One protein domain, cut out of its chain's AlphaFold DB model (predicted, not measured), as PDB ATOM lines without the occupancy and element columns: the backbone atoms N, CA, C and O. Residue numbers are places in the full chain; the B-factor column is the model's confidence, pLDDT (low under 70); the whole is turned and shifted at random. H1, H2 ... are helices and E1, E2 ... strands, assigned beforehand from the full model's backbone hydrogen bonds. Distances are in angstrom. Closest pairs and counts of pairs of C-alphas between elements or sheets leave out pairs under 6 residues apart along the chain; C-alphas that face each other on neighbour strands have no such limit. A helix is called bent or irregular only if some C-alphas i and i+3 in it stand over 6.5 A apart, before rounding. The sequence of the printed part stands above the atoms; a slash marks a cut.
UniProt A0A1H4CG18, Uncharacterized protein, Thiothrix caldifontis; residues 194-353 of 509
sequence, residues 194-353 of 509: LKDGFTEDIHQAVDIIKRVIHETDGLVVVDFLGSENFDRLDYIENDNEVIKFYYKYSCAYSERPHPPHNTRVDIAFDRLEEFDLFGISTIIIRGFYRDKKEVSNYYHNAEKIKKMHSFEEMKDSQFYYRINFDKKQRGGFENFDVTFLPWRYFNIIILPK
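Overview. This is residues 194 to 353 of the 509 residues of an uncharacterized protein of Thiothrix caldifontis (UniProt A0A1H4CG18). A single twisted sheet of nine strands folds along its long, sharply bent strand E4 into two wings, one with E2, E3, E8, E7 and E6 beside the first part of E4, the other with E5, E9 and E1 beside its second part. H1 packs in the angle between E2 and the second part of E4, H2 covers part of E7 far from H1, and the loop at residues 252 to 257 sticks out. The printed part has 160 residues with two named helices and nine named strands; along the chain H1 comes before E1, and H2 comes after E5 and before E6; the sheet is branched, E4 having three neighbours, with E4 and E8 parallel and its other neighbour pairs antiparallel, and the class is mixed, helices and strands. The whole is compact, with a radius of gyration of the C-alphas of 15.5 A and spans of 45 by 40 by 30 A.

Arrangement. Near the first printed residue, residues 198 to 199 make a short antiparallel pairing with residues 272 to 273 of E4, which runs from 261 to 277. H1, residues 202 to 216, is on the sheet; its closest C-alphas to E4 are those of Ala 205 and Leu 272, 6.0 A apart. E1, residues 220 to 223, is an edge strand and the antiparallel neighbour of E9, residues 348 to 352, with N 221 and O 351 2.8 A apart. E2, residues 235 to 238, is another edge strand; its closest C-alpha to H1 is that of Ile 236, 6.7 A from that of Lys 210. E2 and E3, residues 242 to 248, form a hairpin, with N 244 and O 237 2.8 A apart. E3 and E4 form a hairpin too, with N 245 and O 265 2.8 A apart. E4 bends by 91 degrees at residue 270 and has three neighbours: E3 lies on one side of it, and E5, residues 280 to 287, and E8, residues 332 to 341, on the other side. E4 and E5 are a hairpin, with N 273 and O 284 2.9 A apart, and E2, E3, E4 and E5 make a meander, each strand the antiparallel neighbour of the one before. E5 and E9 are antiparallel, with N 285 and O 348 2.8 A apart. H2, residues 292 to 301, is on the sheet at a height of 7.9 A; it lies only just over E7, residues 317 to 329, on which 3 of its C-alphas fall, and runs along the strands at 7 degrees to E7 on the local plane. E6, residues 307 to 314, E7 and E8 make a second meander of two hairpins, with N 309 and O 324 2.8 A apart, and N 323 and O 338 2.9 A apart. E4 and E8 are parallel, with N 266 and O 339 2.9 A apart. In H1 and H2 every O i to N i+4 pair is within hydrogen-bond range.

Along the chain. H1, 202 to 216, begins at C-alpha 202 (17.153, -49.121, 53.620) and is 21.0 A long. E1, 220 to 223, E2, 235 to 238, and E3, 242 to 248, are followed by E4, 261 to 277, 35.0 A from C-alpha 261 at (-1.782, -35.550, 44.071) to C-alpha 277. E5, 280 to 287, is 22.1 A long, and H2, 292 to 301, 14.2 A. E6, 307 to 314, is 19.9 A long, E7, 317 to 329, 30.1 A, and E8, 332 to 341, 27.0 A. E9, 348 to 352, ends at C-alpha 352 (21.165, -41.448, 34.164).

Size, cuts and confidence. The two C-alphas farthest apart are those of Phe 278 and Gly 331, 47.4 A. The printed part has no cut. The links from E1 to E2, 11 residues, and from E3 to E4, 12 residues, are long. The mean pLDDT of the printed part is 79.3; 28 residues are under 70, among them 249 to 261 and 314 to 319.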
ATOM      1  N   LEU A 194      28.557 -47.929  47.360       81.50
ATOM      2  CA  LEU A 194      28.092 -49.273  47.688       81.50
ATOM      3  C   LEU A 194      29.293 -50.180  47.940       81.50
ATOM      4  O   LEU A 194      29.965 -50.654  47.022       81.50
ATOM      5  N   LYS A 195      29.561 -50.460  49.216       72.88
ATOM      6  CA  LYS A 195      30.543 -51.480  49.595       72.88
ATOM      7  C   LYS A 195      30.100 -52.821  49.012       72.88
ATOM      8  O   LYS A 195      28.970 -53.235  49.232       72.88
ATOM      9  N   ASP A 196      30.987 -53.469  48.263       80.00
ATOM     10  CA  ASP A 196      30.728 -54.744  47.581       80.00
ATOM     11  C   ASP A 196      29.598 -54.698  46.525       80.00
ATOM     12  O   ASP A 196      29.108 -55.744  46.104       80.00
ATOM     13  N   GLY A 197      29.204 -53.501  46.065       85.50
ATOM     14  CA  GLY A 197      28.226 -53.317  44.988       85.50
ATOM     15  C   GLY A 197      26.756 -53.465  45.401       85.50
ATOM     16  O   GLY A 197      25.887 -53.420  44.536       85.50
ATOM     17  N   PHE A 198      26.433 -53.623  46.692       92.12
ATOM     18  CA  PHE A 198      25.041 -53.657  47.163       92.12
ATOM     19  C   PHE A 198      24.872 -53.200  48.621       92.12
ATOM     20  O   PHE A 198      25.832 -53.075  49.377       92.12
ATOM     21  N   THR A 199      23.626 -52.956  49.032       93.00
ATOM     22  CA  THR A 199      23.232 -52.748  50.429       93.00
ATOM     23  C   THR A 199      21.828 -53.289  50.710       93.00
ATOM     24  O   THR A 199      20.910 -53.128  49.908       93.00
ATOM     25  N   GLU A 200      21.663 -53.922  51.871       92.56
ATOM     26  CA  GLU A 200      20.368 -54.335  52.442       92.56
ATOM     27  C   GLU A 200      19.887 -53.330  53.516       92.56
ATOM     28  O   GLU A 200      18.840 -53.517  54.134       92.56
ATOM     29  N   ASP A 201      20.635 -52.242  53.751       92.56
ATOM     30  CA  ASP A 201      20.232 -51.157  54.650       92.56
ATOM     31  C   ASP A 201      19.404 -50.113  53.889       92.56
ATOM     32  O   ASP A 201      19.908 -49.362  53.049       92.56
ATOM     33  N   ILE A 202      18.116 -50.042  54.228       92.19
ATOM     34  CA  ILE A 202      17.153 -49.121  53.620       92.19
ATOM     35  C   ILE A 202      17.545 -47.647  53.788       92.19
ATOM     36  O   ILE A 202      17.285 -46.835  52.901       92.19
ATOM     37  N   HIS A 203      18.196 -47.277  54.896       92.94
ATOM     38  CA  HIS A 203      18.619 -45.898  55.133       92.94
ATOM     39  C   HIS A 203      19.807 -45.532  54.249       92.94
ATOM     40  O   HIS A 203      19.795 -44.473  53.622       92.94
ATOM     41  N   GLN A 204      20.784 -46.437  54.132       92.88
ATOM     42  CA  GLN A 204      21.898 -46.263  53.204       92.88
ATOM     43  C   GLN A 204      21.398 -46.178  51.756       92.88
ATOM     44  O   GLN A 204      21.832 -45.300  51.012       92.88
ATOM     45  N   ALA A 205      20.452 -47.038  51.367       93.06
ATOM     46  CA  ALA A 205      19.849 -47.011  50.038       93.06
ATOM     47  C   ALA A 205      19.182 -45.657  49.735       93.06
ATOM     48  O   ALA A 205      19.420 -45.061  48.683       93.06
ATOM     49  N   VAL A 206      18.395 -45.127  50.677       93.75
ATOM     50  CA  VAL A 206      17.756 -43.812  50.536       93.75
ATOM     51  C   VAL A 206      18.769 -42.674  50.466       93.75
ATOM     52  O   VAL A 206      18.570 -41.750  49.678       93.75
ATOM     53  N   ASP A 207      19.847 -42.714  51.247       92.62
ATOM     54  CA  ASP A 207      20.886 -41.682  51.209       92.62
ATOM     55  C   ASP A 207      21.620 -41.658  49.860       92.62
ATOM     56  O   ASP A 207      21.845 -40.581  49.300       92.62
ATOM     57  N   ILE A 208      21.898 -42.833  49.286       92.19
ATOM     58  CA  ILE A 208      22.473 -42.969  47.940       92.19
ATOM     59  C   ILE A 208      21.531 -42.371  46.892       92.19
ATOM     60  O   ILE A 208      21.948 -41.547  46.081       92.19
ATOM     61  N   ILE A 209      20.239 -42.707  46.928       92.00
ATOM     62  CA  ILE A 209      19.283 -42.196  45.935       92.00
ATOM     63  C   ILE A 209      19.027 -40.693  46.122       92.00
ATOM     64  O   ILE A 209      18.896 -39.963  45.143       92.00
ATOM     65  N   LYS A 210      19.020 -40.175  47.356       91.25
ATOM     66  CA  LYS A 210      18.980 -38.722  47.602       91.25
ATOM     67  C   LYS A 210      20.181 -38.015  46.989       91.25
ATOM     68  O   LYS A 210      20.025 -36.917  46.457       91.25
ATOM     69  N   ARG A 211      21.362 -38.632  47.052       89.62
ATOM     70  CA  ARG A 211      22.566 -38.121  46.400       89.62
ATOM     71  C   ARG A 211      22.419 -38.135  44.878       89.62
ATOM     72  O   ARG A 211      22.728 -37.122  44.261       89.62
ATOM     73  N   VAL A 212      21.861 -39.203  44.298       87.88
ATOM     74  CA  VAL A 212      21.502 -39.253  42.868       87.88
ATOM     75  C   VAL A 212      20.606 -38.077  42.499       87.88
ATOM     76  O   VAL A 212      20.983 -37.288  41.641       87.88
ATOM     77  N   ILE A 213      19.476 -37.901  43.193       86.75
ATOM     78  CA  ILE A 213      18.544 -36.790  42.944       86.75
ATOM     79  C   ILE A 213      19.269 -35.441  43.047       86.75
ATOM     80  O   ILE A 213      19.085 -34.573  42.198       86.75
ATOM     81  N   HIS A 214      20.109 -35.255  44.068       85.94
ATOM     82  CA  HIS A 214      20.830 -34.001  44.281       85.94
ATOM     83  C   HIS A 214      21.845 -33.693  43.174       85.94
ATOM     84  O   HIS A 214      21.948 -32.545  42.745       85.94
ATOM     85  N   GLU A 215      22.610 -34.691  42.733       84.00
ATOM     86  CA  GLU A 215      23.689 -34.494  41.765       84.00
ATOM     87  C   GLU A 215      23.192 -34.479  40.309       84.00
ATOM     88  O   GLU A 215      23.850 -33.872  39.464       84.00
ATOM     89  N   THR A 216      22.026 -35.070  40.014       79.31
ATOM     90  CA  THR A 216      21.411 -35.072  38.671       79.31
ATOM     91  C   THR A 216      20.229 -34.112  38.514       79.31
ATOM     92  O   THR A 216      19.594 -34.097  37.461       79.31
ATOM     93  N   ASP A 217      19.900 -33.317  39.540       78.25
ATOM     94  CA  ASP A 217      18.665 -32.507  39.601       78.25
ATOM     95  C   ASP A 217      17.385 -33.346  39.389       78.25
ATOM     96  O   ASP A 217      16.394 -32.919  38.791       78.25
ATOM     97  N   GLY A 218      17.429 -34.601  39.843       79.56
ATOM     98  CA  GLY A 218      16.360 -35.580  39.674       79.56
ATOM     99  C   GLY A 218      16.179 -36.079  38.240       79.56
ATOM    100  O   GLY A 218      15.256 -36.851  38.004       79.56
ATOM    101  N   LEU A 219      17.019 -35.680  37.278       81.50
ATOM    102  CA  LEU A 219      16.934 -36.117  35.882       81.50
ATOM    103  C   LEU A 219      17.493 -37.535  35.725       81.50
ATOM    104  O   LEU A 219      18.664 -37.741  35.400       81.50
ATOM    105  N   VAL A 220      16.626 -38.517  35.949       84.06
ATOM    106  CA  VAL A 220      16.921 -39.951  35.862       84.06
ATOM    107  C   VAL A 220      15.763 -40.681  35.203       84.06
ATOM    108  O   VAL A 220      14.618 -40.267  35.360       84.06
ATOM    109  N   VAL A 221      16.042 -41.769  34.492       84.50
ATOM    110  CA  VAL A 221      14.991 -42.696  34.059       84.50
ATOM    111  C   VAL A 221      14.762 -43.695  35.180       84.50
ATOM    112  O   VAL A 221      15.704 -44.342  35.628       84.50
ATOM    113  N   VAL A 222      13.520 -43.809  35.631       87.38
ATOM    114  CA  VAL A 222      13.075 -44.840  36.560       87.38
ATOM    115  C   VAL A 222      12.072 -45.720  35.842       87.38
ATOM    116  O   VAL A 222      11.085 -45.225  35.295       87.38
ATOM    117  N   ASP A 223      12.335 -47.019  35.845       85.19
ATOM    118  CA  ASP A 223      11.517 -47.995  35.136       85.19
ATOM    119  C   ASP A 223      11.330 -49.270  35.968       85.19
ATOM    120  O   ASP A 223      12.111 -49.576  36.873       85.19
ATOM    121  N   PHE A 224      10.254 -49.993  35.689       84.50
ATOM    122  CA  PHE A 224       9.901 -51.283  36.267       84.50
ATOM    123  C   PHE A 224       8.891 -51.964  35.339       84.50
ATOM    124  O   PHE A 224       8.064 -51.313  34.705       84.50
ATOM    125  N   LEU A 225       8.939 -53.296  35.262       74.44
ATOM    126  CA  LEU A 225       8.116 -54.049  34.311       74.44
ATOM    127  C   LEU A 225       6.622 -53.747  34.491       74.44
ATOM    128  O   LEU A 225       6.146 -53.650  35.609       74.44
ATOM    129  N   GLY A 226       5.854 -53.647  33.409       62.59
ATOM    130  CA  GLY A 226       4.388 -53.621  33.479       62.59
ATOM    131  C   GLY A 226       3.727 -52.303  33.910       62.59
ATOM    132  O   GLY A 226       2.521 -52.331  34.165       62.59
ATOM    133  N   SER A 227       4.443 -51.173  33.982       65.12
ATOM    134  CA  SER A 227       3.864 -49.830  34.187       65.12
ATOM    135  C   SER A 227       4.561 -48.758  33.339       65.12
ATOM    136  O   SER A 227       5.491 -49.059  32.599       65.12
ATOM    137  N   GLU A 228       4.091 -47.511  33.425       65.56
ATOM    138  CA  GLU A 228       4.737 -46.370  32.769       65.56
ATOM    139  C   GLU A 228       6.056 -46.022  33.474       65.56
ATOM    140  O   GLU A 228       6.102 -45.879  34.701       65.56
ATOM    141  N   ASN A 229       7.116 -45.841  32.686       74.44
ATOM    142  CA  ASN A 229       8.378 -45.292  33.159       74.44
ATOM    143  C   ASN A 229       8.267 -43.777  33.390       74.44
ATOM    144  O   ASN A 229       7.380 -43.100  32.867       74.44
ATOM    145  N   PHE A 230       9.181 -43.218  34.181       81.06
ATOM    146  CA  PHE A 230       9.257 -41.773  34.388       81.06
ATOM    147  C   PHE A 230      10.694 -41.267  34.329       81.06
ATOM    148  O   PHE A 230      11.635 -41.952  34.712       81.06
ATOM    149  N   ASP A 231      10.870 -40.049  33.823       79.19
ATOM    150  CA  ASP A 231      12.169 -39.460  33.469       79.19
ATOM    151  C   ASP A 231      12.645 -38.385  34.463       79.19
ATOM    152  O   ASP A 231      13.525 -37.562  34.149       79.19
ATOM    153  N   ARG A 232      12.020 -38.375  35.646       82.75
ATOM    154  CA  ARG A 232      12.345 -37.497  36.764       82.75
ATOM    155  C   ARG A 232      11.984 -38.134  38.104       82.75
ATOM    156  O   ARG A 232      10.860 -38.584  38.291       82.75
ATOM    157  N   LEU A 233      12.904 -38.091  39.062       85.38
ATOM    158  CA  LEU A 233      12.656 -38.444  40.458       85.38
ATOM    159  C   LEU A 233      12.759 -37.180  41.322       85.38
ATOM    160  O   LEU A 233      13.839 -36.618  41.481       85.38
ATOM    161  N   ASP A 234      11.633 -36.727  41.873       82.94
ATOM    162  CA  ASP A 234      11.555 -35.489  42.657       82.94
ATOM    163  C   ASP A 234      12.007 -35.699  44.104       82.94
ATOM    164  O   ASP A 234      12.655 -34.840  44.707       82.94
ATOM    165  N   TYR A 235      11.604 -36.821  44.701       85.81
ATOM    166  CA  TYR A 235      11.827 -37.077  46.116       85.81
ATOM    167  C   TYR A 235      11.798 -38.572  46.428       85.81
ATOM    168  O   TYR A 235      11.132 -39.363  45.760       85.81
ATOM    169  N   ILE A 236      12.503 -38.949  47.491       90.50
ATOM    170  CA  ILE A 236      12.495 -40.300  48.033       90.50
ATOM    171  C   ILE A 236      12.404 -40.254  49.554       90.50
ATOM    172  O   ILE A 236      13.080 -39.464  50.222       90.50
ATOM    173  N   GLU A 237      11.589 -41.140  50.112       90.81
ATOM    174  CA  GLU A 237      11.578 -41.413  51.543       90.81
ATOM    175  C   GLU A 237      11.399 -42.904  51.808       90.81
ATOM    176  O   GLU A 237      11.025 -43.675  50.925       90.81
ATOM    177  N   ASN A 238      11.638 -43.296  53.051       92.31
ATOM    178  CA  ASN A 238      11.386 -44.640  53.524       92.31
ATOM    179  C   ASN A 238      10.713 -44.630  54.891       92.31
ATOM    180  O   ASN A 238      10.819 -43.671  55.661       92.31
ATOM    181  N   ASP A 239      10.045 -45.733  55.193       87.38
ATOM    182  CA  ASP A 239       9.865 -46.175  56.572       87.38
ATOM    183  C   ASP A 239      10.841 -47.323  56.882       87.38
ATOM    184  O   ASP A 239      11.958 -47.333  56.368       87.38
ATOM    185  N   ASN A 240      10.469 -48.257  57.755       80.25
ATOM    186  CA  ASN A 240      11.342 -49.366  58.135       80.25
ATOM    187  C   ASN A 240      11.380 -50.493  57.091       80.25
ATOM    188  O   ASN A 240      12.300 -51.300  57.128       80.25
ATOM    189  N   GLU A 241      10.380 -50.588  56.210       85.50
ATOM    190  CA  GLU A 241      10.233 -51.704  55.265       85.50
ATOM    191  C   GLU A 241      10.001 -51.251  53.822       85.50
ATOM    192  O   GLU A 241      10.302 -52.000  52.899       85.50
ATOM    193  N   VAL A 242       9.441 -50.061  53.602       90.50
ATOM    194  CA  VAL A 242       9.011 -49.593  52.280       90.50
ATOM    195  C   VAL A 242       9.793 -48.353  51.872       90.50
ATOM    196  O   VAL A 242       9.870 -47.379  52.628       90.50
ATOM    197  N   ILE A 243      10.326 -48.376  50.649       93.75
ATOM    198  CA  ILE A 243      10.849 -47.191  49.958       93.75
ATOM    199  C   ILE A 243       9.753 -46.613  49.057       93.75
ATOM    200  O   ILE A 243       8.994 -47.356  48.432       93.75
ATOM    201  N   LYS A 244       9.684 -45.280  49.000       93.00
ATOM    202  CA  LYS A 244       8.653 -44.499  48.311       93.00
ATOM    203  C   LYS A 244       9.306 -43.515  47.341       93.00
ATOM    204  O   LYS A 244       9.966 -42.566  47.772       93.00
ATOM    205  N   PHE A 245       9.103 -43.732  46.045       91.81
ATOM    206  CA  PHE A 245       9.663 -42.935  44.948       91.81
ATOM    207  C   PHE A 245       8.634 -41.951  44.427       91.81
ATOM    208  O   PHE A 245       7.649 -42.355  43.815       91.81
ATOM    209  N   TYR A 246       8.867 -40.661  44.625       88.50
ATOM    210  CA  TYR A 246       7.971 -39.620  44.148       88.50
ATOM    211  C   TYR A 246       8.516 -38.997  42.868       88.50
ATOM    212  O   TYR A 246       9.604 -38.425  42.870       88.50
ATOM    213  N   TYR A 247       7.727 -39.049  41.800       80.50
ATOM    214  CA  TYR A 247       8.044 -38.411  40.514       80.50
ATOM    215  C   TYR A 247       7.101 -37.251  40.170       80.50
ATOM    216  O   TYR A 247       7.313 -36.525  39.202       80.50
ATOM    217  N   LYS A 248       6.042 -37.082  40.970       72.88
ATOM    218  CA  LYS A 248       5.229 -35.868  41.044       72.88
ATOM    219  C   LYS A 248       5.003 -35.559  42.514       72.88
ATOM    220  O   LYS A 248       3.987 -35.951  43.094       72.88
ATOM    221  N   TYR A 249       5.984 -34.908  43.139       52.19
ATOM    222  CA  TYR A 249       5.868 -34.490  44.534       52.19
ATOM    223  C   TYR A 249       5.455 -33.025  44.641       52.19
ATOM    224  O   TYR A 249       6.145 -32.125  44.163       52.19
ATOM    225  N   SER A 250       4.346 -32.753  45.327       49.25
ATOM    226  CA  SER A 250       3.889 -31.381  45.536       49.25
ATOM    227  C   SER A 250       4.681 -30.687  46.659       49.25
ATOM    228  O   SER A 250       4.176 -30.502  47.760       49.25
ATOM    229  N   CYS A 251       5.941 -30.291  46.405       41.38
ATOM    230  CA  CYS A 251       6.615 -29.183  47.110       41.38
ATOM    231  C   CYS A 251       7.923 -28.691  46.435       41.38
ATOM    232  O   CYS A 251       8.922 -29.402  46.432       41.38
ATOM    233  N   ALA A 252       7.913 -27.398  46.052       37.19
ATOM    234  CA  ALA A 252       8.971 -26.376  46.232       37.19
ATOM    235  C   ALA A 252       9.754 -25.766  45.042       37.19
ATOM    236  O   ALA A 252      10.534 -24.858  45.314       37.19
ATOM    237  N   TYR A 253       9.520 -26.103  43.764       36.16
ATOM    238  CA  TYR A 253      10.258 -25.421  42.670       36.16
ATOM    239  C   TYR A 253       9.453 -24.863  41.490       36.16
ATOM    240  O   TYR A 253      10.043 -24.230  40.619       36.16
ATOM    241  N   SER A 254       8.127 -24.994  41.449       37.91
ATOM    242  CA  SER A 254       7.336 -24.417  40.357       37.91
ATOM    243  C   SER A 254       6.436 -23.278  40.839       37.91
ATOM    244  O   SER A 254       5.643 -23.415  41.766       37.91
ATOM    245  N   GLU A 255       6.517 -22.136  40.155       35.12
ATOM    246  CA  GLU A 255       5.667 -20.949  40.348       35.12
ATOM    247  C   GLU A 255       4.182 -21.187  39.984       35.12
ATOM    248  O   GLU A 255       3.393 -20.247  39.892       35.12
ATOM    249  N   ARG A 256       3.768 -22.443  39.767       31.47
ATOM    250  CA  ARG A 256       2.390 -22.824  39.447       31.47
ATOM    251  C   ARG A 256       1.917 -23.942  40.380       31.47
ATOM    252  O   ARG A 256       2.616 -24.941  40.519       31.47
ATOM    253  N   PRO A 257       0.727 -23.813  40.993       38.28
ATOM    254  CA  PRO A 257       0.180 -24.846  41.856       38.28
ATOM    255  C   PRO A 257      -0.275 -26.026  40.990       38.28
ATOM    256  O   PRO A 257      -1.253 -25.918  40.254       38.28
ATOM    257  N   HIS A 258       0.427 -27.155  41.055       38.41
ATOM    258  CA  HIS A 258      -0.175 -28.426  40.661       38.41
ATOM    259  C   HIS A 258      -1.065 -28.933  41.810       38.41
ATOM    260  O   HIS A 258      -0.709 -28.734  42.976       38.41
ATOM    261  N   PRO A 259      -2.245 -29.515  41.514       40.56
ATOM    262  CA  PRO A 259      -3.137 -30.072  42.530       40.56
ATOM    263  C   PRO A 259      -2.409 -31.132  43.385       40.56
ATOM    264  O   PRO A 259      -1.416 -31.702  42.934       40.56
ATOM    265  N   PRO A 260      -2.874 -31.405  44.619       48.44
ATOM    266  CA  PRO A 260      -2.109 -32.077  45.676       48.44
ATOM    267  C   PRO A 260      -2.077 -33.608  45.523       48.44
ATOM    268  O   PRO A 260      -2.196 -34.320  46.518       48.44
ATOM    269  N   HIS A 261      -1.980 -34.123  44.298       54.41
ATOM    270  CA  HIS A 261      -1.782 -35.550  44.071       54.41
ATOM    271  C   HIS A 261      -0.291 -35.837  44.171       54.41
ATOM    272  O   HIS A 261       0.475 -35.536  43.258       54.41
ATOM    273  N   ASN A 262       0.116 -36.395  45.305       76.50
ATOM    274  CA  ASN A 262       1.445 -36.967  45.426       76.50
ATOM    275  C   ASN A 262       1.415 -38.326  44.727       76.50
ATOM    276  O   ASN A 262       0.866 -39.289  45.272       76.50
ATOM    277  N   THR A 263       1.966 -38.385  43.517       85.81
ATOM    278  CA  THR A 263       2.087 -39.643  42.782       85.81
ATOM    279  C   THR A 263       3.425 -40.288  43.099       85.81
ATOM    280  O   THR A 263       4.475 -39.641  42.998       85.81
ATOM    281  N   ARG A 264       3.386 -41.555  43.519       89.44
ATOM    282  CA  ARG A 264       4.587 -42.294  43.906       89.44
ATOM    283  C   ARG A 264       4.501 -43.786  43.613       89.44
ATOM    284  O   ARG A 264       3.415 -44.335  43.432       89.44
ATOM    285  N   VAL A 265       5.665 -44.419  43.604       91.19
ATOM    286  CA  VAL A 265       5.823 -45.872  43.546       91.19
ATOM    287  C   VAL A 265       6.331 -46.362  44.894       91.19
ATOM    288  O   VAL A 265       7.318 -45.834  45.406       91.19
ATOM    289  N   ASP A 266       5.667 -47.370  45.451       92.62
ATOM    290  CA  ASP A 266       6.021 -47.975  46.735       92.62
ATOM    291  C   ASP A 266       6.506 -49.412  46.505       92.62
ATOM    292  O   ASP A 266       5.866 -50.194  45.798       92.62
ATOM    293  N   ILE A 267       7.625 -49.777  47.132       91.31
ATOM    294  CA  ILE A 267       8.184 -51.133  47.088       91.31
ATOM    295  C   ILE A 267       8.657 -51.552  48.479       91.31
ATOM    296  O   ILE A 267       9.313 -50.783  49.184       91.31
ATOM    297  N   ALA A 268       8.326 -52.778  48.887       90.75
ATOM    298  CA  ALA A 268       8.869 -53.366  50.108       90.75
ATOM    299  C   ALA A 268      10.340 -53.718  49.872       90.75
ATOM    300  O   ALA A 268      10.616 -54.628  49.106       90.75
ATOM    301  N   PHE A 269      11.268 -52.999  50.484       90.88
ATOM    302  CA  PHE A 269      12.692 -53.047  50.174       90.88
ATOM    303  C   PHE A 269      13.359 -54.358  50.608       90.88
ATOM    304  O   PHE A 269      13.230 -54.762  51.761       90.88
ATOM    305  N   ASP A 270      14.094 -54.987  49.688       89.25
ATOM    306  CA  ASP A 270      15.027 -56.088  49.971       89.25
ATOM    307  C   ASP A 270      16.474 -55.593  49.919       89.25
ATOM    308  O   ASP A 270      17.205 -55.672  50.903       89.25
ATOM    309  N   ARG A 271      16.879 -55.049  48.769       91.25
ATOM    310  CA  ARG A 271      18.238 -54.550  48.559       91.25
ATOM    311  C   ARG A 271      18.295 -53.490  47.474       91.25
ATOM    312  O   ARG A 271      17.464 -53.471  46.564       91.25
ATOM    313  N   LEU A 272      19.327 -52.663  47.551       93.62
ATOM    314  CA  LEU A 272      19.798 -51.822  46.462       93.62
ATOM    315  C   LEU A 272      21.130 -52.387  45.977       93.62
ATOM    316  O   LEU A 272      22.001 -52.687  46.788       93.62
ATOM    317  N   GLU A 273      21.291 -52.535  44.672       92.31
ATOM    318  CA  GLU A 273      22.502 -53.073  44.055       92.31
ATOM    319  C   GLU A 273      22.929 -52.228  42.852       92.31
ATOM    320  O   GLU A 273      22.103 -51.666  42.131       92.31
ATOM    321  N   GLU A 274      24.238 -52.135  42.654       90.00
ATOM    322  CA  GLU A 274      24.820 -51.650  41.415       90.00
ATOM    323  C   GLU A 274      24.737 -52.762  40.372       90.00
ATOM    324  O   GLU A 274      25.093 -53.917  40.623       90.00
ATOM    325  N   PHE A 275      24.282 -52.409  39.178       85.31
ATOM    326  CA  PHE A 275      24.262 -53.314  38.046       85.31
ATOM    327  C   PHE A 275      24.863 -52.618  36.833       85.31
ATOM    328  O   PHE A 275      24.335 -51.610  36.362       85.31
ATOM    329  N   ASP A 276      25.977 -53.150  36.336       79.25
ATOM    330  CA  ASP A 276      26.595 -52.698  35.095       79.25
ATOM    331  C   ASP A 276      26.241 -53.667  33.972       79.25
ATOM    332  O   ASP A 276      26.535 -54.866  34.041       79.25
ATOM    333  N   LEU A 277      25.604 -53.139  32.934       71.19
ATOM    334  CA  LEU A 277      25.339 -53.881  31.715       71.19
ATOM    335  C   LEU A 277      25.777 -53.021  30.533       71.19
ATOM    336  O   LEU A 277      25.378 -51.868  30.390       71.19
ATOM    337  N   PHE A 278      26.648 -53.587  29.698       68.94
ATOM    338  CA  PHE A 278      27.244 -52.904  28.546       68.94
ATOM    339  C   PHE A 278      27.987 -51.592  28.888       68.94
ATOM    340  O   PHE A 278      28.099 -50.710  28.039       68.94
ATOM    341  N   GLY A 279      28.546 -51.466  30.101       71.00
ATOM    342  CA  GLY A 279      29.299 -50.284  30.540       71.00
ATOM    343  C   GLY A 279      28.431 -49.119  31.024       71.00
ATOM    344  O   GLY A 279      28.969 -48.036  31.311       71.00
ATOM    345  N   ILE A 280      27.114 -49.335  31.097       74.94
ATOM    346  CA  ILE A 280      26.137 -48.430  31.695       74.94
ATOM    347  C   ILE A 280      25.924 -48.903  33.130       74.94
ATOM    348  O   ILE A 280      25.405 -49.997  33.358       74.94
ATOM    349  N   SER A 281      26.338 -48.079  34.090       78.81
ATOM    350  CA  SER A 281      26.190 -48.382  35.511       78.81
ATOM    351  C   SER A 281      24.837 -47.881  35.996       78.81
ATOM    352  O   SER A 281      24.474 -46.720  35.797       78.81
ATOM    353  N   THR A 282      24.083 -48.781  36.607       83.88
ATOM    354  CA  THR A 282      22.673 -48.591  36.940       83.88
ATOM    355  C   THR A 282      22.444 -48.940  38.399       83.88
ATOM    356  O   THR A 282      23.181 -49.742  38.979       83.88
ATOM    357  N   ILE A 283      21.421 -48.338  38.996       90.88
ATOM    358  CA  ILE A 283      20.971 -48.714  40.333       90.88
ATOM    359  C   ILE A 283      19.729 -49.577  40.172       90.88
ATOM    360  O   ILE A 283      18.762 -49.163  39.534       90.88
ATOM    361  N   ILE A 284      19.753 -50.759  40.775       91.50
ATOM    362  CA  ILE A 284      18.615 -51.665  40.838       91.50
ATOM    363  C   ILE A 284      18.124 -51.739  42.278       91.50
ATOM    364  O   ILE A 284      18.904 -51.876  43.220       91.50
ATOM    365  N   ILE A 285      16.810 -51.665  42.452       92.31
ATOM    366  CA  ILE A 285      16.153 -51.795  43.747       92.31
ATOM    367  C   ILE A 285      15.234 -52.992  43.675       92.31
ATOM    368  O   ILE A 285      14.305 -53.032  42.866       92.31
ATOM    369  N   ARG A 286      15.504 -53.974  44.527       88.81
ATOM    370  CA  ARG A 286      14.726 -55.205  44.602       88.81
ATOM    371  C   ARG A 286      13.727 -55.119  45.734       88.81
ATOM    372  O   ARG A 286      14.014 -54.558  46.797       88.81
ATOM    373  N   GLY A 287      12.574 -55.732  45.499       86.25
ATOM    374  CA  GLY A 287      11.502 -55.799  46.472       86.25
ATOM    375  C   GLY A 287      11.216 -57.199  46.998       86.25
ATOM    376  O   GLY A 287      11.363 -58.201  46.294       86.25
ATOM    377  N   PHE A 288      10.715 -57.268  48.227       81.56
ATOM    378  CA  PHE A 288      10.053 -58.456  48.745       81.56
ATOM    379  C   PHE A 288       8.654 -58.619  48.162       81.56
ATOM    380  O   PHE A 288       7.947 -57.655  47.877       81.56
ATOM    381  N   TYR A 289       8.230 -59.879  48.075       81.19
ATOM    382  CA  TYR A 289       6.835 -60.189  47.802       81.19
ATOM    383  C   TYR A 289       5.928 -59.706  48.948       81.19
ATOM    384  O   TYR A 289       6.266 -59.917  50.121       81.19
ATOM    385  N   ARG A 290       4.782 -59.103  48.612       80.06
ATOM    386  CA  ARG A 290       3.731 -58.711  49.564       80.06
ATOM    387  C   ARG A 290       2.350 -58.985  48.987       80.06
ATOM    388  O   ARG A 290       2.007 -58.445  47.941       80.06
ATOM    389  N   ASP A 291       1.540 -59.766  49.692       76.75
ATOM    390  CA  ASP A 291       0.171 -60.031  49.242       76.75
ATOM    391  C   ASP A 291      -0.765 -58.826  49.483       76.75
ATOM    392  O   ASP A 291      -0.475 -57.907  50.257       76.75
ATOM    393  N   LYS A 292      -1.943 -58.830  48.848       82.25
ATOM    394  CA  LYS A 292      -2.931 -57.742  48.969       82.25
ATOM    395  C   LYS A 292      -3.315 -57.426  50.419       82.25
ATOM    396  O   LYS A 292      -3.562 -56.269  50.769       82.25
ATOM    397  N   LYS A 293      -3.410 -58.448  51.276       81.81
ATOM    398  CA  LYS A 293      -3.800 -58.297  52.681       81.81
ATOM    399  C   LYS A 293      -2.671 -57.648  53.478       81.81
ATOM    400  O   LYS A 293      -2.948 -56.766  54.290       81.81
ATOM    401  N   GLU A 294      -1.426 -58.049  53.245       83.06
ATOM    402  CA  GLU A 294      -0.231 -57.435  53.824       83.06
ATOM    403  C   GLU A 294      -0.117 -55.966  53.416       83.06
ATOM    404  O   GLU A 294       0.033 -55.109  54.288       83.06
ATOM    405  N   VAL A 295      -0.300 -55.656  52.129       85.81
ATOM    406  CA  VAL A 295      -0.293 -54.275  51.626       85.81
ATOM    407  C   VAL A 295      -1.412 -53.453  52.269       85.81
ATOM    408  O   VAL A 295      -1.164 -52.366  52.788       85.81
ATOM    409  N   SER A 296      -2.637 -53.988  52.340       84.94
ATOM    410  CA  SER A 296      -3.748 -53.318  53.030       84.94
ATOM    411  C   SER A 296      -3.399 -53.005  54.486       84.94
ATOM    412  O   SER A 296      -3.573 -51.875  54.949       84.94
ATOM    413  N   ASN A 297      -2.863 -53.988  55.211       82.19
ATOM    414  CA  ASN A 297      -2.476 -53.828  56.608       82.19
ATOM    415  C   ASN A 297      -1.364 -52.790  56.782       82.19
ATOM    416  O   ASN A 297      -1.418 -52.010  57.733       82.19
ATOM    417  N   TYR A 298      -0.381 -52.761  55.881       89.25
ATOM    418  CA  TYR A 298       0.673 -51.753  55.878       89.25
ATOM    419  C   TYR A 298       0.079 -50.339  55.793       89.25
ATOM    420  O   TYR A 298       0.364 -49.502  56.653       89.25
ATOM    421  N   TYR A 299      -0.824 -50.087  54.840       89.25
ATOM    422  CA  TYR A 299      -1.407 -48.754  54.671       89.25
ATOM    423  C   TYR A 299      -2.239 -48.304  55.880       89.25
ATOM    424  O   TYR A 299      -2.144 -47.156  56.324       89.25
ATOM    425  N   HIS A 300      -3.024 -49.209  56.469       82.00
ATOM    426  CA  HIS A 300      -3.847 -48.882  57.635       82.00
ATOM    427  C   HIS A 300      -3.017 -48.677  58.914       82.00
ATOM    428  O   HIS A 300      -3.334 -47.791  59.709       82.00
ATOM    429  N   ASN A 301      -1.955 -49.463  59.120       80.94
ATOM    430  CA  ASN A 301      -1.238 -49.506  60.400       80.94
ATOM    431  C   ASN A 301       0.074 -48.707  60.406       80.94
ATOM    432  O   ASN A 301       0.338 -47.970  61.361       80.94
ATOM    433  N   ALA A 302       0.900 -48.865  59.370       84.12
ATOM    434  CA  ALA A 302       2.218 -48.239  59.274       84.12
ATOM    435  C   ALA A 302       2.124 -46.859  58.614       84.12
ATOM    436  O   ALA A 302       2.509 -45.862  59.228       84.12
ATOM    437  N   GLU A 303       1.524 -46.783  57.420       86.12
ATOM    438  CA  GLU A 303       1.328 -45.509  56.710       86.12
ATOM    439  C   GLU A 303       0.284 -44.620  57.401       86.12
ATOM    440  O   GLU A 303       0.338 -43.393  57.293       86.12
ATOM    441  N   LYS A 304      -0.629 -45.233  58.173       85.94
ATOM    442  CA  LYS A 304      -1.678 -44.570  58.966       85.94
ATOM    443  C   LYS A 304      -2.540 -43.648  58.110       85.94
ATOM    444  O   LYS A 304      -2.762 -42.477  58.438       85.94
ATOM    445  N   ILE A 305      -3.016 -44.187  56.992       86.69
ATOM    446  CA  ILE A 305      -3.941 -43.472  56.117       86.69
ATOM    447  C   ILE A 305      -5.242 -43.161  56.863       86.69
ATOM    448  O   ILE A 305      -5.672 -43.897  57.751       86.69
ATOM    449  N   LYS A 306      -5.896 -42.058  56.500       85.81
ATOM    450  CA  LYS A 306      -7.193 -41.690  57.078       85.81
ATOM    451  C   LYS A 306      -8.342 -42.381  56.357       85.81
ATOM    452  O   LYS A 306      -9.298 -42.807  56.999       85.81
ATOM    453  N   LYS A 307      -8.279 -42.408  55.026       83.81
ATOM    454  CA  LYS A 307      -9.321 -42.981  54.179       83.81
ATOM    455  C   LYS A 307      -8.692 -43.538  52.913       83.81
ATOM    456  O   LYS A 307      -8.014 -42.805  52.205       83.81
ATOM    457  N   MET A 308      -8.952 -44.808  52.635       88.88
ATOM    458  CA  MET A 308      -8.663 -45.434  51.349       88.88
ATOM    459  C   MET A 308      -9.863 -45.200  50.426       88.88
ATOM    460  O   MET A 308     -10.991 -45.524  50.803       88.88
ATOM    461  N   HIS A 309      -9.638 -44.592  49.264       85.81
ATOM    462  CA  HIS A 309     -10.675 -44.370  48.251       85.81
ATOM    463  C   HIS A 309     -10.688 -45.491  47.218       85.81
ATOM    464  O   HIS A 309     -11.764 -45.939  46.837       85.81
ATOM    465  N   SER A 310      -9.512 -45.982  46.821       87.00
ATOM    466  CA  SER A 310      -9.379 -47.143  45.944       87.00
ATOM    467  C   SER A 310      -8.225 -48.039  46.383       87.00
ATOM    468  O   SER A 310      -7.210 -47.580  46.909       87.00
ATOM    469  N   PHE A 311      -8.415 -49.339  46.174       88.19
ATOM    470  CA  PHE A 311      -7.365 -50.347  46.234       88.19
ATOM    471  C   PHE A 311      -7.729 -51.442  45.242       88.19
ATOM    472  O   PHE A 311      -8.439 -52.408  45.544       88.19
ATOM    473  N   GLU A 312      -7.227 -51.253  44.033       82.50
ATOM    474  CA  GLU A 312      -7.551 -52.076  42.886       82.50
ATOM    475  C   GLU A 312      -6.322 -52.864  42.445       82.50
ATOM    476  O   GLU A 312      -5.197 -52.364  42.427       82.50
ATOM    477  N   GLU A 313      -6.557 -54.129  42.108       71.50
ATOM    478  CA  GLU A 313      -5.629 -54.876  41.267       71.50
ATOM    479  C   GLU A 313      -5.962 -54.459  39.842       71.50
ATOM    480  O   GLU A 313      -7.131 -54.531  39.442       71.50
ATOM    481  N   MET A 314      -4.982 -53.952  39.098       61.78
ATOM    482  CA  MET A 314      -5.254 -53.473  37.749       61.78
ATOM    483  C   MET A 314      -5.654 -54.664  36.875       61.78
ATOM    484  O   MET A 314      -4.932 -55.652  36.762       61.78
ATOM    485  N   LYS A 315      -6.838 -54.571  36.261       49.59
ATOM    486  CA  LYS A 315      -7.384 -55.632  35.396       49.59
ATOM    487  C   LYS A 315      -6.497 -55.898  34.179       49.59
ATOM    488  O   LYS A 315      -6.457 -57.031  33.709       49.59
ATOM    489  N   ASP A 316      -5.770 -54.867  33.752       49.56
ATOM    490  CA  ASP A 316      -4.880 -54.879  32.591       49.56
ATOM    491  C   ASP A 316      -3.397 -55.086  32.977       49.56
ATOM    492  O   ASP A 316      -2.510 -55.057  32.131       49.56
ATOM    493  N   SER A 317      -3.101 -55.266  34.270       51.59
ATOM    494  CA  SER A 317      -1.762 -55.559  34.789       51.59
ATOM    495  C   SER A 317      -1.905 -56.051  36.232       51.59
ATOM    496  O   SER A 317      -1.913 -55.260  37.171       51.59
ATOM    497  N   GLN A 318      -2.043 -57.365  36.448       52.84
ATOM    498  CA  GLN A 318      -2.235 -57.961  37.791       52.84
ATOM    499  C   GLN A 318      -1.001 -57.858  38.712       52.84
ATOM    500  O   GLN A 318      -0.804 -58.648  39.638       52.84
ATOM    501  N   PHE A 319      -0.116 -56.911  38.437       64.75
ATOM    502  CA  PHE A 319       1.247 -56.922  38.924       64.75
ATOM    503  C   PHE A 319       1.628 -55.759  39.807       64.75
ATOM    504  O   PHE A 319       2.700 -55.760  40.403       64.75
ATOM    505  N   TYR A 320       0.748 -54.786  39.920       76.94
ATOM    506  CA  TYR A 320       0.866 -53.741  40.902       76.94
ATOM    507  C   TYR A 320      -0.515 -53.416  41.434       76.94
ATOM    508  O   TYR A 320      -1.548 -53.675  40.808       76.94
ATOM    509  N   TYR A 321      -0.525 -52.869  42.636       83.75
ATOM    510  CA  TYR A 321      -1.742 -52.377  43.242       83.75
ATOM    511  C   TYR A 321      -1.824 -50.881  43.015       83.75
ATOM    512  O   TYR A 321      -0.895 -50.157  43.375       83.75
ATOM    513  N   ARG A 322      -2.941 -50.422  42.444       86.94
ATOM    514  CA  ARG A 322      -3.247 -48.996  42.398       86.94
ATOM    515  C   ARG A 322      -4.039 -48.628  43.637       86.94
ATOM    516  O   ARG A 322      -5.104 -49.192  43.904       86.94
ATOM    517  N   ILE A 323      -3.490 -47.705  44.410       90.81
ATOM    518  CA  ILE A 323      -4.001 -47.357  45.727       90.81
ATOM    519  C   ILE A 323      -4.174 -45.846  45.780       90.81
ATOM    520  O   ILE A 323      -3.206 -45.103  45.646       90.81
ATOM    521  N   ASN A 324      -5.404 -45.394  46.013       90.25
ATOM    522  CA  ASN A 324      -5.693 -43.989  46.264       90.25
ATOM    523  C   ASN A 324      -6.146 -43.796  47.709       90.25
ATOM    524  O   ASN A 324      -7.067 -44.474  48.179       90.25
ATOM    525  N   PHE A 325      -5.521 -42.867  48.428       90.00
ATOM    526  CA  PHE A 325      -5.869 -42.599  49.820       90.00
ATOM    527  C   PHE A 325      -5.604 -41.155  50.242       90.00
ATOM    528  O   PHE A 325      -4.753 -40.464  49.690       90.00
ATOM    529  N   ASP A 326      -6.291 -40.736  51.303       85.25
ATOM    530  CA  ASP A 326      -6.001 -39.495  52.013       85.25
ATOM    531  C   ASP A 326      -5.166 -39.773  53.263       85.25
ATOM    532  O   ASP A 326      -5.505 -40.636  54.087       85.25
ATOM    533  N   LYS A 327      -4.124 -38.970  53.474       84.94
ATOM    534  CA  LYS A 327      -3.289 -39.002  54.682       84.94
ATOM    535  C   LYS A 327      -3.146 -37.600  55.261       84.94
ATOM    536  O   LYS A 327      -3.127 -36.602  54.543       84.94
ATOM    537  N   LYS A 328      -3.073 -37.516  56.595       78.00
ATOM    538  CA  LYS A 328      -2.750 -36.255  57.267       78.00
ATOM    539  C   LYS A 328      -1.239 -36.055  57.241       78.00
ATOM    540  O   LYS A 328      -0.520 -36.754  57.951       78.00
ATOM    541  N   GLN A 329      -0.777 -35.083  56.473       71.25
ATOM    542  CA  GLN A 329       0.633 -34.730  56.351       71.25
ATOM    543  C   GLN A 329       0.765 -33.208  56.438       71.25
ATOM    544  O   GLN A 329      -0.133 -32.470  56.045       71.25
ATOM    545  N   ARG A 330       1.827 -32.725  57.100       64.12
ATOM    546  CA  ARG A 330       2.166 -31.286  57.193       64.12
ATOM    547  C   ARG A 330       1.011 -30.366  57.634       64.12
ATOM    548  O   ARG A 330       0.887 -29.229  57.196       64.12
ATOM    549  N   GLY A 331       0.167 -30.852  58.545       58.25
ATOM    550  CA  GLY A 331      -0.951 -30.078  59.096       58.25
ATOM    551  C   GLY A 331      -2.223 -30.064  58.239       58.25
ATOM    552  O   GLY A 331      -3.217 -29.497  58.688       58.25
ATOM    553  N   GLY A 332      -2.237 -30.737  57.083       65.56
ATOM    554  CA  GLY A 332      -3.384 -30.828  56.181       65.56
ATOM    555  C   GLY A 332      -3.685 -32.247  55.695       65.56
ATOM    556  O   GLY A 332      -3.049 -33.208  56.124       65.56
ATOM    557  N   PHE A 333      -4.717 -32.381  54.857       73.25
ATOM    558  CA  PHE A 333      -5.043 -33.634  54.168       73.25
ATOM    559  C   PHE A 333      -4.503 -33.568  52.745       73.25
ATOM    560  O   PHE A 333      -4.851 -32.649  52.005       73.25
ATOM    561  N   GLU A 334      -3.673 -34.545  52.402       77.94
ATOM    562  CA  GLU A 334      -3.095 -34.732  51.075       77.94
ATOM    563  C   GLU A 334      -3.639 -36.039  50.488       77.94
ATOM    564  O   GLU A 334      -3.876 -36.999  51.235       77.94
ATOM    565  N   ASN A 335      -3.859 -36.055  49.173       82.62
ATOM    566  CA  ASN A 335      -4.290 -37.239  48.440       82.62
ATOM    567  C   ASN A 335      -3.073 -37.883  47.766       82.62
ATOM    568  O   ASN A 335      -2.233 -37.199  47.183       82.62
ATOM    569  N   PHE A 336      -2.982 -39.200  47.854       87.56
ATOM    570  CA  PHE A 336      -1.897 -39.982  47.281       87.56
ATOM    571  C   PHE A 336      -2.471 -40.918  46.228       87.56
ATOM    572  O   PHE A 336      -3.468 -41.590  46.494       87.56
ATOM    573  N   ASP A 337      -1.830 -40.960  45.061       88.88
ATOM    574  CA  ASP A 337      -2.047 -41.985  44.036       88.88
ATOM    575  C   ASP A 337      -0.776 -42.826  43.965       88.88
ATOM    576  O   ASP A 337       0.302 -42.315  43.651       88.88
ATOM    577  N   VAL A 338      -0.883 -44.090  44.362       90.44
ATOM    578  CA  VAL A 338       0.273 -44.948  44.601       90.44
ATOM    579  C   VAL A 338       0.196 -46.207  43.765       90.44
ATOM    580  O   VAL A 338      -0.795 -46.938  43.804       90.44
ATOM    581  N   THR A 339       1.300 -46.483  43.079       89.12
ATOM    582  CA  THR A 339       1.587 -47.777  42.468       89.12
ATOM    583  C   THR A 339       2.428 -48.583  43.449       89.12
ATOM    584  O   THR A 339       3.606 -48.295  43.644       89.12
ATOM    585  N   PHE A 340       1.837 -49.577  44.107       88.94
ATOM    586  CA  PHE A 340       2.590 -50.494  44.965       88.94
ATOM    587  C   PHE A 340       3.057 -51.695  44.145       88.94
ATOM    588  O   PHE A 340       2.232 -52.300  43.460       88.94
ATOM    589  N   LEU A 341       4.336 -52.061  44.245       87.19
ATOM    590  CA  LEU A 341       4.955 -53.186  43.540       87.19
ATOM    591  C   LEU A 341       5.054 -54.414  44.468       87.19
ATOM    592  O   LEU A 341       6.012 -54.531  45.233       87.19
ATOM    593  N   PRO A 342       4.072 -55.336  44.452       74.75
ATOM    594  CA  PRO A 342       4.008 -56.465  45.375       74.75
ATOM    595  C   PRO A 342       4.892 -57.644  44.982       74.75
ATOM    596  O   PRO A 342       4.967 -58.609  45.735       74.75
ATOM    597  N   TRP A 343       5.515 -57.636  43.803       72.75
ATOM    598  CA  TRP A 343       6.160 -58.814  43.232       72.75
ATOM    599  C   TRP A 343       7.681 -58.710  43.245       72.75
ATOM    600  O   TRP A 343       8.267 -57.739  42.794       72.75
ATOM    601  N   ARG A 344       8.337 -59.804  43.629       67.38
ATOM    602  CA  ARG A 344       9.805 -59.909  43.720       67.38
ATOM    603  C   ARG A 344      10.590 -59.782  42.400       67.38
ATOM    604  O   ARG A 344      11.810 -59.868  42.429       67.38
ATOM    605  N   TYR A 345       9.901 -59.705  41.260       68.12
ATOM    606  CA  TYR A 345      10.508 -59.488  39.933       68.12
ATOM    607  C   TYR A 345      10.374 -58.048  39.450       68.12
ATOM    608  O   TYR A 345      10.905 -57.683  38.402       68.12
ATOM    609  N   PHE A 346       9.651 -57.233  40.217       72.75
ATOM    610  CA  PHE A 346       9.565 -55.802  40.012       72.75
ATOM    611  C   PHE A 346      10.791 -55.189  40.655       72.75
ATOM    612  O   PHE A 346      10.756 -54.645  41.754       72.75
ATOM    613  N   ASN A 347      11.902 -55.374  39.959       84.00
ATOM    614  CA  ASN A 347      13.077 -54.570  40.176       84.00
ATOM    615  C   ASN A 347      12.761 -53.167  39.644       84.00
ATOM    616  O   ASN A 347      12.208 -53.037  38.550       84.00
ATOM    617  N   ILE A 348      13.087 -52.138  40.417       90.19
ATOM    618  CA  ILE A 348      13.089 -50.759  39.930       90.19
ATOM    619  C   ILE A 348      14.500 -50.479  39.431       90.19
ATOM    620  O   ILE A 348      15.454 -50.636  40.193       90.19
ATOM    621  N   ILE A 349      14.632 -50.071  38.175       88.69
ATOM    622  CA  ILE A 349      15.894 -49.586  37.622       88.69
ATOM    623  C   ILE A 349      15.915 -48.063  37.660       88.69
ATOM    624  O   ILE A 349      14.910 -47.422  37.366       88.69
ATOM    625  N   ILE A 350      17.055 -47.490  38.035       89.62
ATOM    626  CA  ILE A 350      17.318 -46.053  37.996       89.62
ATOM    627  C   ILE A 350      18.565 -45.825  37.138       89.62
ATOM    628  O   ILE A 350      19.638 -46.364  37.425       89.62
ATOM    629  N   LEU A 351      18.408 -45.015  36.092       85.19
ATOM    630  CA  LEU A 351      19.412 -44.743  35.064       85.19
ATOM    631  C   LEU A 351      19.677 -43.239  34.927       85.19
ATOM    632  O   LEU A 351      18.748 -42.437  35.079       85.19
ATOM    633  N   PRO A 352      20.899 -42.827  34.560       77.75
ATOM    634  CA  PRO A 352      21.165 -41.448  34.164       77.75
ATOM    635  C   PRO A 352      20.392 -41.084  32.883       77.75
ATOM    636  O   PRO A 352      20.328 -41.859  31.930       77.75
ATOM    637  N   LYS A 353      19.816 -39.875  32.838       72.31
ATOM    638  CA  LYS A 353      19.007 -39.421  31.693       72.31
ATOM    639  C   LYS A 353      19.816 -39.188  30.415       72.31
ATOM    640  O   LYS A 353      19.247 -39.273  29.337       72.31
TER     641      LYS A 353